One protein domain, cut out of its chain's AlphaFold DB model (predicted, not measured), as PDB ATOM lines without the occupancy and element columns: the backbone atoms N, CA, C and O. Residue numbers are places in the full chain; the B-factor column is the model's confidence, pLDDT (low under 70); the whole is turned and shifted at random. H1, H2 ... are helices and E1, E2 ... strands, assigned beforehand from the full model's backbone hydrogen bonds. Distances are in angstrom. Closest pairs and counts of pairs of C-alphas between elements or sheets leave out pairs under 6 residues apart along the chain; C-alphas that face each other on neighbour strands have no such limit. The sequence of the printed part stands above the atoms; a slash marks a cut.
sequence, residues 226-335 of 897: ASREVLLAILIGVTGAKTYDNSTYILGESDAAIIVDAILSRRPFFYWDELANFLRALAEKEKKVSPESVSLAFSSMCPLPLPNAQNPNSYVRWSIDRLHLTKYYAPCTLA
ATOM      1  N   ALA A 226      56.089  18.540 -21.396       91.00
ATOM      2  CA  ALA A 226      55.183  18.213 -22.500       91.00
ATOM      3  C   ALA A 226      54.998  19.362 -23.502       91.00
ATOM      4  O   ALA A 226      54.908  20.530 -23.113       91.00
ATOM      5  N   SER A 227      54.891  19.025 -24.791       92.12
ATOM      6  CA  SER A 227      54.681  20.007 -25.863       92.12
ATOM      7  C   SER A 227      53.291  20.652 -25.805       92.12
ATOM      8  O   SER A 227      52.360  20.120 -25.192       92.12
ATOM      9  N   ARG A 228      53.123  21.774 -26.515       95.31
ATOM     10  CA  ARG A 228      51.835  22.468 -26.681       95.31
ATOM     11  C   ARG A 228      50.725  21.523 -27.154       95.31
ATOM     12  O   ARG A 228      49.629  21.520 -26.602       95.31
ATOM     13  N   GLU A 229      51.031  20.702 -28.147       97.38
ATOM     14  CA  GLU A 229      50.127  19.766 -28.816       97.38
ATOM     15  C   GLU A 229      49.677  18.646 -27.871       97.38
ATOM     16  O   GLU A 229      48.490  18.323 -27.825       97.38
ATOM     17  N   VAL A 230      50.602  18.098 -27.071       97.06
ATOM     18  CA  VAL A 230      50.303  17.072 -26.058       97.06
ATOM     19  C   VAL A 230      49.379  17.629 -24.973       97.06
ATOM     20  O   VAL A 230      48.391  16.992 -24.612       97.06
ATOM     21  N   LEU A 231      49.646  18.843 -24.486       97.38
ATOM     22  CA  LEU A 231      48.830  19.482 -23.446       97.38
ATOM     23  C   LEU A 231      47.421  19.812 -23.948       97.38
ATOM     24  O   LEU A 231      46.440  19.623 -23.232       97.38
ATOM     25  N   LEU A 232      47.308  20.272 -25.195       98.00
ATOM     26  CA  LEU A 232      46.019  20.508 -25.842       98.00
ATOM     27  C   LEU A 232      45.238  19.206 -26.024       98.00
ATOM     28  O   LEU A 232      44.045  19.167 -25.724       98.00
ATOM     29  N   ALA A 233      45.900  18.121 -26.431       97.94
ATOM     30  CA  ALA A 233      45.266  16.815 -26.574       97.94
ATOM     31  C   ALA A 233      44.632  16.301 -25.264       97.94
ATOM     32  O   ALA A 233      43.560  15.684 -25.312       97.94
ATOM     33  N   ILE A 234      45.242  16.594 -24.107       97.50
ATOM     34  CA  ILE A 234      44.738  16.183 -22.782       97.50
ATOM     35  C   ILE A 234      43.823  17.197 -22.081       97.50
ATOM     36  O   ILE A 234      43.205  16.831 -21.084       97.50
ATOM     37  N   LEU A 235      43.713  18.441 -22.564       97.94
ATOM     38  CA  LEU A 235      42.867  19.481 -21.953       97.94
ATOM     39  C   LEU A 235      41.608  19.823 -22.757       97.94
ATOM     40  O   LEU A 235      40.554  20.051 -22.164       97.94
ATOM     41  N   ILE A 236      41.678  19.849 -24.090       97.94
ATOM     42  CA  ILE A 236      40.501  20.116 -24.931       97.94
ATOM     43  C   ILE A 236      39.409  19.092 -24.598       97.94
ATOM     44  O   ILE A 236      39.690  17.906 -24.458       97.94
ATOM     45  N   GLY A 237      38.150  19.514 -24.476       96.88
ATOM     46  CA  GLY A 237      37.012  18.610 -24.286       96.88
ATOM     47  C   GLY A 237      37.113  17.696 -23.057       96.88
ATOM     48  O   GLY A 237      36.569  16.587 -23.073       96.88
ATOM     49  N   VAL A 238      37.847  18.116 -22.023       97.38
ATOM     50  CA  VAL A 238      37.641  17.643 -20.646       97.38
ATOM     51  C   VAL A 238      36.263  18.130 -20.195       97.38
ATOM     52  O   VAL A 238      35.851  19.233 -20.555       97.38
ATOM     53  N   THR A 239      35.560  17.319 -19.410       97.81
ATOM     54  CA  THR A 239      34.201  17.587 -18.936       97.81
ATOM     55  C   THR A 239      34.086  17.285 -17.446       97.81
ATOM     56  O   THR A 239      34.551  16.242 -16.981       97.81
ATOM     57  N   GLY A 240      33.423  18.164 -16.697       95.75
ATOM     58  CA  GLY A 240      33.120  17.944 -15.282       95.75
ATOM     59  C   GLY A 240      31.843  18.653 -14.843       95.75
ATOM     60  O   GLY A 240      31.437  19.646 -15.445       95.75
ATOM     61  N   ALA A 241      31.202  18.125 -13.804       93.62
ATOM     62  CA  ALA A 241      30.065  18.766 -13.155       93.62
ATOM     63  C   ALA A 241      30.553  19.839 -12.167       93.62
ATOM     64  O   ALA A 241      31.546  19.633 -11.465       93.62
ATOM     65  N   LYS A 242      29.868  20.983 -12.084       89.31
ATOM     66  CA  LYS A 242      30.164  21.979 -11.047       89.31
ATOM     67  C   LYS A 242      29.682  21.498  -9.681       89.31
ATOM     68  O   LYS A 242      28.561  21.016  -9.550       89.31
ATOM     69  N   THR A 243      30.483  21.740  -8.646       81.81
ATOM     70  CA  THR A 243      30.225  21.305  -7.263       81.81
ATOM     71  C   THR A 243      28.917  21.862  -6.669       81.81
ATOM     72  O   THR A 243      28.336  21.241  -5.785       81.81
ATOM     73  N   TYR A 244      28.451  23.033  -7.125       77.88
ATOM     74  CA  TYR A 244      27.316  23.746  -6.516       77.88
ATOM     75  C   TYR A 244      25.948  23.436  -7.135       77.88
ATOM     76  O   TYR A 244      24.953  23.402  -6.417       77.88
ATOM     77  N   ASP A 245      25.883  23.258  -8.457       86.31
ATOM     78  CA  ASP A 245      24.627  23.128  -9.212       86.31
ATOM     79  C   ASP A 245      24.567  21.861 -10.089       86.31
ATOM     80  O   ASP A 245      23.573  21.638 -10.778       86.31
ATOM     81  N   ASN A 246      25.614  21.023 -10.057       87.44
ATOM     82  CA  ASN A 246      25.810  19.851 -10.918       87.44
ATOM     83  C   ASN A 246      25.727  20.138 -12.432       87.44
ATOM     84  O   ASN A 246      25.630  19.202 -13.227       87.44
ATOM     85  N   SER A 247      25.793  21.402 -12.863       94.00
ATOM     86  CA  SER A 247      25.817  21.742 -14.285       94.00
ATOM     87  C   SER A 247      27.109  21.242 -14.928       94.00
ATOM     88  O   SER A 247      28.201  21.357 -14.369       94.00
ATOM     89  N   THR A 248      26.992  20.657 -16.117       96.50
ATOM     90  CA  THR A 248      28.142  20.128 -16.853       96.50
ATOM     91  C   THR A 248      28.872  21.254 -17.578       96.50
ATOM     92  O   THR A 248      28.272  21.966 -18.381       96.50
ATOM     93  N   TYR A 249      30.178  21.379 -17.347       96.81
ATOM     94  CA  TYR A 249      31.065  22.291 -18.069       96.81
ATOM     95  C   TYR A 249      32.064  21.503 -18.925       96.81
ATOM     96  O   TYR A 249      32.553  20.455 -18.498       96.81
ATOM     97  N   ILE A 250      32.363  22.003 -20.127       97.62
ATOM     98  CA  ILE A 250      33.297  21.397 -21.087       97.62
ATOM     99  C   ILE A 250      34.397  22.416 -21.387       97.62
ATOM    100  O   ILE A 250      34.094  23.553 -21.748       97.62
ATOM    101  N   LEU A 251      35.665  22.015 -21.279       97.69
ATOM    102  CA  LEU A 251      36.798  22.887 -21.581       97.69
ATOM    103  C   LEU A 251      36.947  23.061 -23.103       97.69
ATOM    104  O   LEU A 251      37.339  22.134 -23.815       97.69
ATOM    105  N   GLY A 252      36.596  24.245 -23.607       97.31
ATOM    106  CA  GLY A 252      36.693  24.593 -25.027       97.31
ATOM    107  C   GLY A 252      38.138  24.747 -25.518       97.31
ATOM    108  O   GLY A 252      39.055  24.980 -24.733       97.31
ATOM    109  N   GLU A 253      38.343  24.647 -26.834       97.31
ATOM    110  CA  GLU A 253      39.677  24.750 -27.447       97.31
ATOM    111  C   GLU A 253      40.325  26.133 -27.266       97.31
ATOM    112  O   GLU A 253      41.527  26.206 -27.020       97.31
ATOM    113  N   SER A 254      39.540  27.219 -27.298       97.31
ATOM    114  CA  SER A 254      40.020  28.582 -27.011       97.31
ATOM    115  C   SER A 254      40.649  28.690 -25.622       97.31
ATOM    116  O   SER A 254      41.760  29.190 -25.462       97.31
ATOM    117  N   ASP A 255      39.934  28.189 -24.621       97.38
ATOM    118  CA  ASP A 255      40.295  28.302 -23.214       97.38
ATOM    119  C   ASP A 255      41.453  27.360 -22.881       97.38
ATOM    120  O   ASP A 255      42.388  27.753 -22.183       97.38
ATOM    121  N   ALA A 256      41.441  26.148 -23.449       97.88
ATOM    122  CA  ALA A 256      42.565  25.224 -23.387       97.88
ATOM    123  C   ALA A 256      43.834  25.844 -23.996       97.88
ATOM    124  O   ALA A 256      44.886  25.778 -23.368       97.88
ATOM    125  N   ALA A 257      43.749  26.498 -25.162       98.00
ATOM    126  CA  ALA A 257      44.886  27.181 -25.783       98.00
ATOM    127  C   ALA A 257      45.442  28.310 -24.909       98.00
ATOM    128  O   ALA A 257      46.640  28.324 -24.640       98.00
ATOM    129  N   ILE A 258      44.584  29.188 -24.383       97.50
ATOM    130  CA  ILE A 258      44.999  30.270 -23.476       97.50
ATOM    131  C   ILE A 258      45.697  29.712 -22.226       97.50
ATOM    132  O   ILE A 258      46.739  30.229 -21.822       97.50
ATOM    133  N   ILE A 259      45.151  28.651 -21.622       97.69
ATOM    134  CA  ILE A 259      45.728  28.005 -20.434       97.69
ATOM    135  C   ILE A 259      47.070  27.338 -20.765       97.69
ATOM    136  O   ILE A 259      48.032  27.519 -20.018       97.69
ATOM    137  N   VAL A 260      47.166  26.606 -21.878       97.56
ATOM    138  CA  VAL A 260      48.399  25.928 -22.311       97.56
ATOM    139  C   VAL A 260      49.503  26.927 -22.645       97.56
ATOM    140  O   VAL A 260      50.625  26.756 -22.174       97.56
ATOM    141  N   ASP A 261      49.197  27.988 -23.391       96.69
ATOM    142  CA  ASP A 261      50.173  29.015 -23.769       96.69
ATOM    143  C   ASP A 261      50.672  29.790 -22.538       96.69
ATOM    144  O   ASP A 261      51.871  30.045 -22.394       96.69
ATOM    145  N   ALA A 262      49.780  30.080 -21.584       95.88
ATOM    146  CA  ALA A 262      50.159  30.662 -20.301       95.88
ATOM    147  C   ALA A 262      51.058  29.713 -19.484       95.88
ATOM    148  O   ALA A 262      52.117  30.129 -19.012       95.88
ATOM    149  N   ILE A 263      50.684  28.436 -19.358       94.12
ATOM    150  CA  ILE A 263      51.489  27.401 -18.692       94.12
ATOM    151  C   ILE A 263      52.890  27.316 -19.324       94.12
ATOM    152  O   ILE A 263      53.881  27.372 -18.597       94.12
ATOM    153  N   LEU A 264      52.989  27.232 -20.655       89.75
ATOM    154  CA  LEU A 264      54.261  27.171 -21.384       89.75
ATOM    155  C   LEU A 264      55.154  28.384 -21.097       89.75
ATOM    156  O   LEU A 264      56.355  28.220 -20.908       89.75
ATOM    157  N   SER A 265      54.566  29.581 -20.989       91.88
ATOM    158  CA  SER A 265      55.303  30.823 -20.707       91.88
ATOM    159  C   SER A 265      55.882  30.932 -19.287       91.88
ATOM    160  O   SER A 265      56.749  31.775 -19.055       91.88
ATOM    161  N   ARG A 266      55.409  30.114 -18.331       92.06
ATOM    162  CA  ARG A 266      55.754  30.230 -16.899       92.06
ATOM    163  C   ARG A 266      56.539  29.046 -16.323       92.06
ATOM    164  O   ARG A 266      57.075  29.180 -15.224       92.06
ATOM    165  N   ARG A 267      56.619  27.911 -17.021       87.62
ATOM    166  CA  ARG A 267      57.370  26.719 -16.574       87.62
ATOM    167  C   ARG A 267      58.828  27.022 -16.188       87.62
ATOM    168  O   ARG A 267      59.419  27.934 -16.763       87.62
ATOM    169  N   PRO A 268      59.432  26.214 -15.298       86.88
ATOM    170  CA  PRO A 268      58.845  25.056 -14.608       86.88
ATOM    171  C   PRO A 268      57.943  25.437 -13.417       86.88
ATOM    172  O   PRO A 268      58.061  26.520 -12.847       86.88
ATOM    173  N   PHE A 269      57.051  24.517 -13.046       81.44
ATOM    174  CA  PHE A 269      56.261  24.530 -11.810       81.44
ATOM    175  C   PHE A 269      56.756  23.426 -10.880       81.44
ATOM    176  O   PHE A 269      56.785  22.262 -11.280       81.44
ATOM    177  N   PHE A 270      57.099  23.750  -9.639       78.94
ATOM    178  CA  PHE A 270      57.681  22.773  -8.712       78.94
ATOM    179  C   PHE A 270      56.658  22.142  -7.760       78.94
ATOM    180  O   PHE A 270      56.896  21.053  -7.234       78.94
ATOM    181  N   TYR A 271      55.509  22.802  -7.581       82.00
ATOM    182  CA  TYR A 271      54.446  22.407  -6.655       82.00
ATOM    183  C   TYR A 271      53.058  22.591  -7.278       82.00
ATOM    184  O   TYR A 271      52.817  23.551  -8.012       82.00
ATOM    185  N   TRP A 272      52.104  21.724  -6.922       84.50
ATOM    186  CA  TRP A 272      50.713  21.864  -7.373       84.50
ATOM    187  C   TRP A 272      50.070  23.170  -6.893       84.50
ATOM    188  O   TRP A 272      49.307  23.769  -7.645       84.50
ATOM    189  N   ASP A 273      50.446  23.669  -5.711       82.81
ATOM    190  CA  ASP A 273      50.016  24.981  -5.207       82.81
ATOM    191  C   ASP A 273      50.567  26.158  -6.033       82.81
ATOM    192  O   ASP A 273      49.910  27.192  -6.161       82.81
ATOM    193  N   GLU A 274      51.752  26.021  -6.636       84.50
ATOM    194  CA  GLU A 274      52.308  27.042  -7.531       84.50
ATOM    195  C   GLU A 274      51.473  27.127  -8.816       84.50
ATOM    196  O   GLU A 274      51.008  28.208  -9.184       84.50
ATOM    197  N   LEU A 275      51.205  25.976  -9.447       90.00
ATOM    198  CA  LEU A 275      50.351  25.884 -10.633       90.00
ATOM    199  C   LEU A 275      48.912  26.342 -10.332       90.00
ATOM    200  O   LEU A 275      48.336  27.108 -11.102       90.00
ATOM    201  N   ALA A 276      48.350  25.938  -9.192       89.12
ATOM    202  CA  ALA A 276      47.036  26.357  -8.709       89.12
ATOM    203  C   ALA A 276      46.900  27.884  -8.623       89.12
ATOM    204  O   ALA A 276      45.946  28.467  -9.142       89.12
ATOM    205  N   ASN A 277      47.855  28.537  -7.956       87.94
ATOM    206  CA  ASN A 277      47.840  29.986  -7.770       87.94
ATOM    207  C   ASN A 277      48.120  30.732  -9.086       87.94
ATOM    208  O   ASN A 277      47.503  31.770  -9.332       87.94
ATOM    209  N   PHE A 278      48.976  30.184  -9.953       93.50
ATOM    210  CA  PHE A 278      49.207  30.709 -11.298       93.50
ATOM    211  C   PHE A 278      47.932  30.688 -12.154       93.50
ATOM    212  O   PHE A 278      47.523  31.729 -12.667       93.50
ATOM    213  N   LEU A 279      47.260  29.537 -12.261       92.25
ATOM    214  CA  LEU A 279      46.033  29.414 -13.052       92.25
ATOM    215  C   LEU A 279      44.908  30.300 -12.502       92.25
ATOM    216  O   LEU A 279      44.199  30.940 -13.277       92.25
ATOM    217  N   ARG A 280      44.785  30.419 -11.172       88.44
ATOM    218  CA  ARG A 280      43.823  31.336 -10.544       88.44
ATOM    219  C   ARG A 280      44.061  32.795 -10.951       88.44
ATOM    220  O   ARG A 280      43.101  33.501 -11.246       88.44
ATOM    221  N   ALA A 281      45.319  33.235 -11.043       89.56
ATOM    222  CA  ALA A 281      45.645  34.595 -11.473       89.56
ATOM    223  C   ALA A 281      45.186  34.895 -12.918       89.56
ATOM    224  O   ALA A 281      44.753  36.018 -13.189       89.56
ATOM    225  N   LEU A 282      45.196  33.904 -13.822       91.12
ATOM    226  CA  LEU A 282      44.682  34.055 -15.194       91.12
ATOM    227  C   LEU A 282      43.170  34.350 -15.226       91.12
ATOM    228  O   LEU A 282      42.716  35.147 -16.051       91.12
ATOM    229  N   ALA A 283      42.402  33.741 -14.317       90.19
ATOM    230  CA  ALA A 283      40.964  33.977 -14.189       90.19
ATOM    231  C   ALA A 283      40.649  35.288 -13.443       90.19
ATOM    232  O   ALA A 283      39.878  36.112 -13.932       90.19
ATOM    233  N   GLU A 284      41.260  35.515 -12.276       87.88
ATOM    234  CA  GLU A 284      40.920  36.644 -11.395       87.88
ATOM    235  C   GLU A 284      41.498  37.984 -11.871       87.88
ATOM    236  O   GLU A 284      40.791  38.994 -11.916       87.88
ATOM    237  N   LYS A 285      42.795  38.005 -12.211       84.62
ATOM    238  CA  LYS A 285      43.543  39.235 -12.505       84.62
ATOM    239  C   LYS A 285      43.515  39.581 -13.988       84.62
ATOM    240  O   LYS A 285      43.338  40.744 -14.337       84.62
ATOM    241  N   GLU A 286      43.705  38.584 -14.850       85.44
ATOM    242  CA  GLU A 286      43.798  38.802 -16.298       85.44
ATOM    243  C   GLU A 286      42.452  38.657 -17.018       85.44
ATOM    244  O   GLU A 286      42.301  39.188 -18.117       85.44
ATOM    245  N   LYS A 287      41.472  37.973 -16.403       88.50
ATOM    246  CA  LYS A 287      40.128  37.711 -16.952       88.50
ATOM    247  C   LYS A 287      40.141  37.104 -18.365       88.50
ATOM    248  O   LYS A 287      39.214  37.318 -19.142       88.50
ATOM    249  N   LYS A 288      41.196  36.351 -18.701       85.69
ATOM    250  CA  LYS A 288      41.382  35.732 -20.028       85.69
ATOM    251  C   LYS A 288      40.606  34.425 -20.204       85.69
ATOM    252  O   LYS A 288      40.324  34.040 -21.330       85.69
ATOM    253  N   VAL A 289      40.300  33.747 -19.101       94.12
ATOM    254  CA  VAL A 289      39.598  32.455 -19.042       94.12
ATOM    255  C   VAL A 289      38.662  32.439 -17.841       94.12
ATOM    256  O   VAL A 289      38.904  33.135 -16.853       94.12
ATOM    257  N   SER A 290      37.580  31.661 -17.925       93.81
ATOM    258  CA  SER A 290      36.616  31.552 -16.825       93.81
ATOM    259  C   SER A 290      37.212  30.812 -15.610       93.81
ATOM    260  O   SER A 290      38.101  29.964 -15.776       93.81
ATOM    261  N   PRO A 291      36.718  31.078 -14.383       91.88
ATOM    262  CA  PRO A 291      37.053  30.274 -13.208       91.88
ATOM    263  C   PRO A 291      36.741  28.784 -13.401       91.88
ATOM    264  O   PRO A 291      37.488  27.938 -12.911       91.88
ATOM    265  N   GLU A 292      35.686  28.446 -14.150       93.31
ATOM    266  CA  GLU A 292      35.346  27.072 -14.514       93.31
ATOM    267  C   GLU A 292      36.393  26.418 -15.417       93.31
ATOM    268  O   GLU A 292      36.830  25.311 -15.112       93.31
ATOM    269  N   SER A 293      36.841  27.094 -16.480       95.69
ATOM    270  CA  SER A 293      37.882  26.588 -17.386       95.69
ATOM    271  C   SER A 293      39.186  26.321 -16.637       95.69
ATOM    272  O   SER A 293      39.807  25.270 -16.801       95.69
ATOM    273  N   VAL A 294      39.561  27.243 -15.747       94.12
ATOM    274  CA  VAL A 294      40.731  27.125 -14.869       94.12
ATOM    275  C   VAL A 294      40.574  25.993 -13.840       94.12
ATOM    276  O   VAL A 294      41.512  25.216 -13.650       94.12
ATOM    277  N   SER A 295      39.390  25.826 -13.236       92.44
ATOM    278  CA  SER A 295      39.094  24.723 -12.303       92.44
ATOM    279  C   SER A 295      39.106  23.353 -12.984       92.44
ATOM    280  O   SER A 295      39.618  22.383 -12.424       92.44
ATOM    281  N   LEU A 296      38.564  23.275 -14.201       94.38
ATOM    282  CA  LEU A 296      38.467  22.049 -14.986       94.38
ATOM    283  C   LEU A 296      39.841  21.597 -15.491       94.38
ATOM    284  O   LEU A 296      40.192  20.424 -15.357       94.38
ATOM    285  N   ALA A 297      40.651  22.538 -15.990       95.81
ATOM    286  CA  ALA A 297      42.026  22.270 -16.390       95.81
ATOM    287  C   ALA A 297      42.874  21.785 -15.203       95.81
ATOM    288  O   ALA A 297      43.518  20.739 -15.297       95.81
ATOM    289  N   PHE A 298      42.840  22.497 -14.067       94.56
ATOM    290  CA  PHE A 298      43.598  22.103 -12.876       94.56
ATOM    291  C   PHE A 298      43.173  20.724 -12.351       94.56
ATOM    292  O   PHE A 298      44.033  19.889 -12.086       94.56
ATOM    293  N   SER A 299      41.867  20.449 -12.284       91.81
ATOM    294  CA  SER A 299      41.329  19.155 -11.830       91.81
ATOM    295  C   SER A 299      41.707  17.981 -12.736       91.81
ATOM    296  O   SER A 299      41.902  16.870 -12.244       91.81
ATOM    297  N   SER A 300      41.822  18.203 -14.050       93.94
ATOM    298  CA  SER A 300      42.264  17.168 -14.994       93.94
ATOM    299  C   SER A 300      43.757  16.871 -14.855       93.94
ATOM    300  O   SER A 300      44.151  15.704 -14.844       93.94
ATOM    301  N   MET A 301      44.582  17.919 -14.733       94.62
ATOM    302  CA  MET A 301      46.039  17.794 -14.627       94.62
ATOM    303  C   MET A 301      46.481  17.268 -13.259       94.62
ATOM    304  O   MET A 301      47.363  16.417 -13.201       94.62
ATOM    305  N   CYS A 302      45.881  17.729 -12.161       90.56
ATOM    306  CA  CYS A 302      46.228  17.257 -10.824       90.56
ATOM    307  C   CYS A 302      45.796  15.785 -10.648       90.56
ATOM    308  O   CYS A 302      44.613  15.477 -10.828       90.56
ATOM    309  N   PRO A 303      46.700  14.854 -10.281       84.31
ATOM    310  CA  PRO A 303      46.348  13.449 -10.058       84.31
ATOM    311  C   PRO A 303      45.583  13.230  -8.743       84.31
ATOM    312  O   PRO A 303      44.970  12.179  -8.555       84.31
ATOM    313  N   LEU A 304      45.609  14.206  -7.829       81.31
ATOM    314  CA  LEU A 304      45.008  14.107  -6.502       81.31
ATOM    315  C   LEU A 304      43.543  14.589  -6.516       81.31
ATOM    316  O   LEU A 304      43.260  15.636  -7.105       81.31
ATOM    317  N   PRO A 305      42.609  13.892  -5.841       74.50
ATOM    318  CA  PRO A 305      41.332  14.490  -5.464       74.50
ATOM    319  C   PRO A 305      41.588  15.600  -4.440       74.50
ATOM    320  O   PRO A 305      42.368  15.417  -3.503       74.50
ATOM    321  N   LEU A 306      40.954  16.760  -4.611       66.81
ATOM    322  CA  LEU A 306      41.155  17.881  -3.695       66.81
ATOM    323  C   LEU A 306      40.200  17.745  -2.492       66.81
ATOM    324  O   LEU A 306      39.095  17.218  -2.626       66.81
ATOM    325  N   PRO A 307      40.561  18.243  -1.295       57.09
ATOM    326  CA  PRO A 307      39.712  18.152  -0.103       57.09
ATOM    327  C   PRO A 307      38.541  19.158  -0.111       57.09
ATOM    328  O   PRO A 307      38.050  19.552   0.948       57.09
ATOM    329  N   ASN A 308      38.070  19.587  -1.290       53.09
ATOM    330  CA  ASN A 308      37.079  20.658  -1.455       53.09
ATOM    331  C   ASN A 308      35.752  20.350  -0.734       53.09
ATOM    332  O   ASN A 308      35.111  21.256  -0.210       53.09
ATOM    333  N   ALA A 309      35.373  19.069  -0.654       43.44
ATOM    334  CA  ALA A 309      34.184  18.604   0.064       43.44
ATOM    335  C   ALA A 309      34.361  18.503   1.597       43.44
ATOM    336  O   ALA A 309      33.372  18.362   2.310       43.44
ATOM    337  N   GLN A 310      35.596  18.543   2.113       43.44
ATOM    338  CA  GLN A 310      35.909  18.293   3.529       43.44
ATOM    339  C   GLN A 310      36.287  19.555   4.318       43.44
ATOM    340  O   GLN A 310      36.158  19.559   5.540       43.44
ATOM    341  N   ASN A 311      36.740  20.630   3.660       44.41
ATOM    342  CA  ASN A 311      37.028  21.898   4.336       44.41
ATOM    343  C   ASN A 311      36.605  23.123   3.495       44.41
ATOM    344  O   ASN A 311      37.403  23.647   2.707       44.41
ATOM    345  N   PRO A 312      35.364  23.620   3.673       46.03
ATOM    346  CA  PRO A 312      34.818  24.690   2.842       46.03
ATOM    347  C   PRO A 312      35.434  26.076   3.088       46.03
ATOM    348  O   PRO A 312      35.132  27.005   2.350       46.03
ATOM    349  N   ASN A 313      36.307  26.253   4.084       41.41
ATOM    350  CA  ASN A 313      36.844  27.578   4.424       41.41
ATOM    351  C   ASN A 313      38.236  27.872   3.835       41.41
ATOM    352  O   ASN A 313      38.681  29.018   3.885       41.41
ATOM    353  N   SER A 314      38.918  26.881   3.247       38.25
ATOM    354  CA  SER A 314      40.230  27.071   2.600       38.25
ATOM    355  C   SER A 314      40.269  26.683   1.116       38.25
ATOM    356  O   SER A 314      40.958  27.361   0.350       38.25
ATOM    357  N   TYR A 315      39.507  25.668   0.681       41.44
ATOM    358  CA  TYR A 315      39.636  25.089  -0.671       41.44
ATOM    359  C   TYR A 315      38.383  25.150  -1.568       41.44
ATOM    360  O   TYR A 315      38.452  24.784  -2.735       41.44
ATOM    361  N   VAL A 316      37.288  25.771  -1.121       44.41
ATOM    362  CA  VAL A 316      36.032  26.024  -1.885       44.41
ATOM    363  C   VAL A 316      36.183  26.964  -3.110       44.41
ATOM    364  O   VAL A 316      35.216  27.428  -3.709       44.41
ATOM    365  N   ARG A 317      37.429  27.220  -3.526       59.00
ATOM    366  CA  ARG A 317      37.840  28.101  -4.630       59.00
ATOM    367  C   ARG A 317      37.746  27.462  -6.017       59.00
ATOM    368  O   ARG A 317      37.794  28.192  -7.001       59.00
ATOM    369  N   TRP A 318      37.651  26.137  -6.108       72.25
ATOM    370  CA  TRP A 318      37.526  25.427  -7.381       72.25
ATOM    371  C   TRP A 318      36.065  25.058  -7.629       72.25
ATOM    372  O   TRP A 318      35.435  24.389  -6.811       72.25
ATOM    373  N   SER A 319      35.509  25.494  -8.760       81.75
ATOM    374  CA  SER A 319      34.103  25.233  -9.099       81.75
ATOM    375  C   SER A 319      33.847  23.784  -9.520       81.75
ATOM    376  O   SER A 319      32.695  23.359  -9.564       81.75
ATOM    377  N   ILE A 320      34.912  23.053  -9.859       86.81
ATOM    378  CA  ILE A 320      34.941  21.655 -10.292       86.81
ATOM    379  C   ILE A 320      36.146  21.006  -9.593       86.81
ATOM    380  O   ILE A 320      37.172  21.660  -9.411       86.81
ATOM    381  N   ASP A 321      36.008  19.740  -9.201       86.56
ATOM    382  CA  ASP A 321      37.057  18.919  -8.574       86.56
ATOM    383  C   ASP A 321      37.406  17.757  -9.509       86.56
ATOM    384  O   ASP A 321      36.584  17.381 -10.351       86.56
ATOM    385  N   ARG A 322      38.552  17.101  -9.296       87.88
ATOM    386  CA  ARG A 322      38.866  15.815  -9.925       87.88
ATOM    387  C   ARG A 322      37.727  14.815  -9.714       87.88
ATOM    388  O   ARG A 322      37.328  14.155 -10.665       87.88
ATOM    389  N   LEU A 323      37.145  14.757  -8.510       88.19
ATOM    390  CA  LEU A 323      36.015  13.866  -8.188       88.19
ATOM    391  C   LEU A 323      34.740  14.117  -9.017       88.19
ATOM    392  O   LEU A 323      33.911  13.208  -9.121       88.19
ATOM    393  N   HIS A 324      34.599  15.316  -9.595       91.06
ATOM    394  CA  HIS A 324      33.462  15.741 -10.415       91.06
ATOM    395  C   HIS A 324      33.726  15.636 -11.930       91.06
ATOM    396  O   HIS A 324      32.851  15.985 -12.725       91.06
ATOM    397  N   LEU A 325      34.907  15.166 -12.354       93.81
ATOM    398  CA  LEU A 325      35.200  14.918 -13.768       93.81
ATOM    399  C   LEU A 325      34.342  13.765 -14.297       93.81
ATOM    400  O   LEU A 325      34.370  12.655 -13.768       93.81
ATOM    401  N   THR A 326      33.619  14.028 -15.382       94.88
ATOM    402  CA  THR A 326      32.809  13.040 -16.112       94.88
ATOM    403  C   THR A 326      33.468  12.610 -17.420       94.88
ATOM    404  O   THR A 326      33.141  11.548 -17.943       94.88
ATOM    405  N   LYS A 327      34.427  13.394 -17.932       95.31
ATOM    406  CA  LYS A 327      35.319  13.005 -19.029       95.31
ATOM    407  C   LYS A 327      36.691  13.652 -18.861       95.31
ATOM    408  O   LYS A 327      36.790  14.872 -18.776       95.31
ATOM    409  N   TYR A 328      37.752  12.856 -18.837       91.75
ATOM    410  CA  TYR A 328      39.130  13.333 -18.676       91.75
ATOM    411  C   TYR A 328      40.112  12.378 -19.374       91.75
ATOM    412  O   TYR A 328      39.709  11.324 -19.869       91.75
ATOM    413  N   TYR A 329      41.389  12.760 -19.443       92.19
ATOM    414  CA  TYR A 329      42.413  12.064 -20.233       92.19
ATOM    415  C   TYR A 329      43.564  11.580 -19.338       92.19
ATOM    416  O   TYR A 329      43.302  10.915 -18.335       92.19
ATOM    417  N   ALA A 330      44.825  11.856 -19.668       91.38
ATOM    418  CA  ALA A 330      45.927  11.576 -18.750       91.38
ATOM    419  C   ALA A 330      45.998  12.646 -17.637       91.38
ATOM    420  O   ALA A 330      45.858  13.836 -17.939       91.38
ATOM    421  N   PRO A 331      46.233  12.265 -16.364       93.31
ATOM    422  CA  PRO A 331      46.702  13.212 -15.357       93.31
ATOM    423  C   PRO A 331      48.123  13.679 -15.703       93.31
ATOM    424  O   PRO A 331      48.776  13.140 -16.599       93.31
ATOM    425  N   CYS A 332      48.623  14.673 -14.980       93.12
ATOM    426  CA  CYS A 332      49.974  15.187 -15.143       93.12
ATOM    427  C   CYS A 332      50.859  14.906 -13.920       93.12
ATOM    428  O   CYS A 332      50.378  14.715 -12.805       93.12
ATOM    429  N   THR A 333      52.171  14.947 -14.137       89.69
ATOM    430  CA  THR A 333      53.216  15.059 -13.109       89.69
ATOM    431  C   THR A 333      53.962  16.390 -13.283       89.69
ATOM    432  O   THR A 333      53.893  17.013 -14.342       89.69
ATOM    433  N   LEU A 334      54.635  16.867 -12.233       85.06
ATOM    434  CA  LEU A 334      55.491  18.064 -12.263       85.06
ATOM    435  C   LEU A 334      56.991  17.720 -12.372       85.06
ATOM    436  O   LEU A 334      57.826  18.616 -12.476       85.06
ATOM    437  N   ALA A 335      57.342  16.435 -12.346       82.31
ATOM    438  CA  ALA A 335      58.710  15.940 -12.472       82.31
ATOM    439  C   ALA A 335      58.774  14.799 -13.507       82.31
ATOM    440  O   ALA A 335      57.742  14.180 -13.781       82.31
TER     441      ALA A 335
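Overview. This is residues 226 to 335 of the 897 residues of an uncharacterized protein of Candidatus Brocadiae bacterium (UniProt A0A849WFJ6). Helix H4 runs through the middle of a compact body, between a small three-stranded sheet and H3, which folds back along it. H2 packs steeply on H4 with residues 255 to 259, and H1 packs on H2. The 110 printed residues include four named helices and three named strands, in the order H1 E1 E2 H2 H3 H4 E3; the class is mostly helix. The sheet, E2 E1 E3, is antiparallel; the radius of gyration of the C-alphas is 12.7 A and the spans are 34 by 27 by 25 A.

Arrangement. H1, residues 228 to 235, touches H2, residues 253 to 266, at a steep tilt of 55 degrees, the closest C-alphas being Leu 235 and Ala 256, 5.9 A apart. E1, residues 239 to 241, and E2, residues 248 to 250, form a hairpin, with N 249 and O 240 2.9 A apart. E3, residues 325 to 327, is E1's other antiparallel neighbour, with N 239 and O 327 2.8 A apart. H3, residues 272 to 284, and H4, residues 291 to 301, form a helical hairpin at a shallow tilt of 22 degrees; their closest C-alphas, Ala 283 and Pro 291, are 5.5 A apart. H4 is on the sheet at a height of 9.2 A, across the strands, giving two layers, a helix on one face of a sheet. In the four helices every O i to N i+4 pair is within hydrogen-bond range.

Along the chain. H1 begins at C-alpha 228 (51.835, 22.468, -26.681). H2 is 20.0 A long, H3 18.2 A and H4 15.4 A. E3 ends at C-alpha 327 (35.319, 13.005, -19.029).

Size, cuts and confidence. The printed part has no cut. The link from H4 to E3, 23 residues, is long; in it residues 306 to 317 are under pLDDT 70.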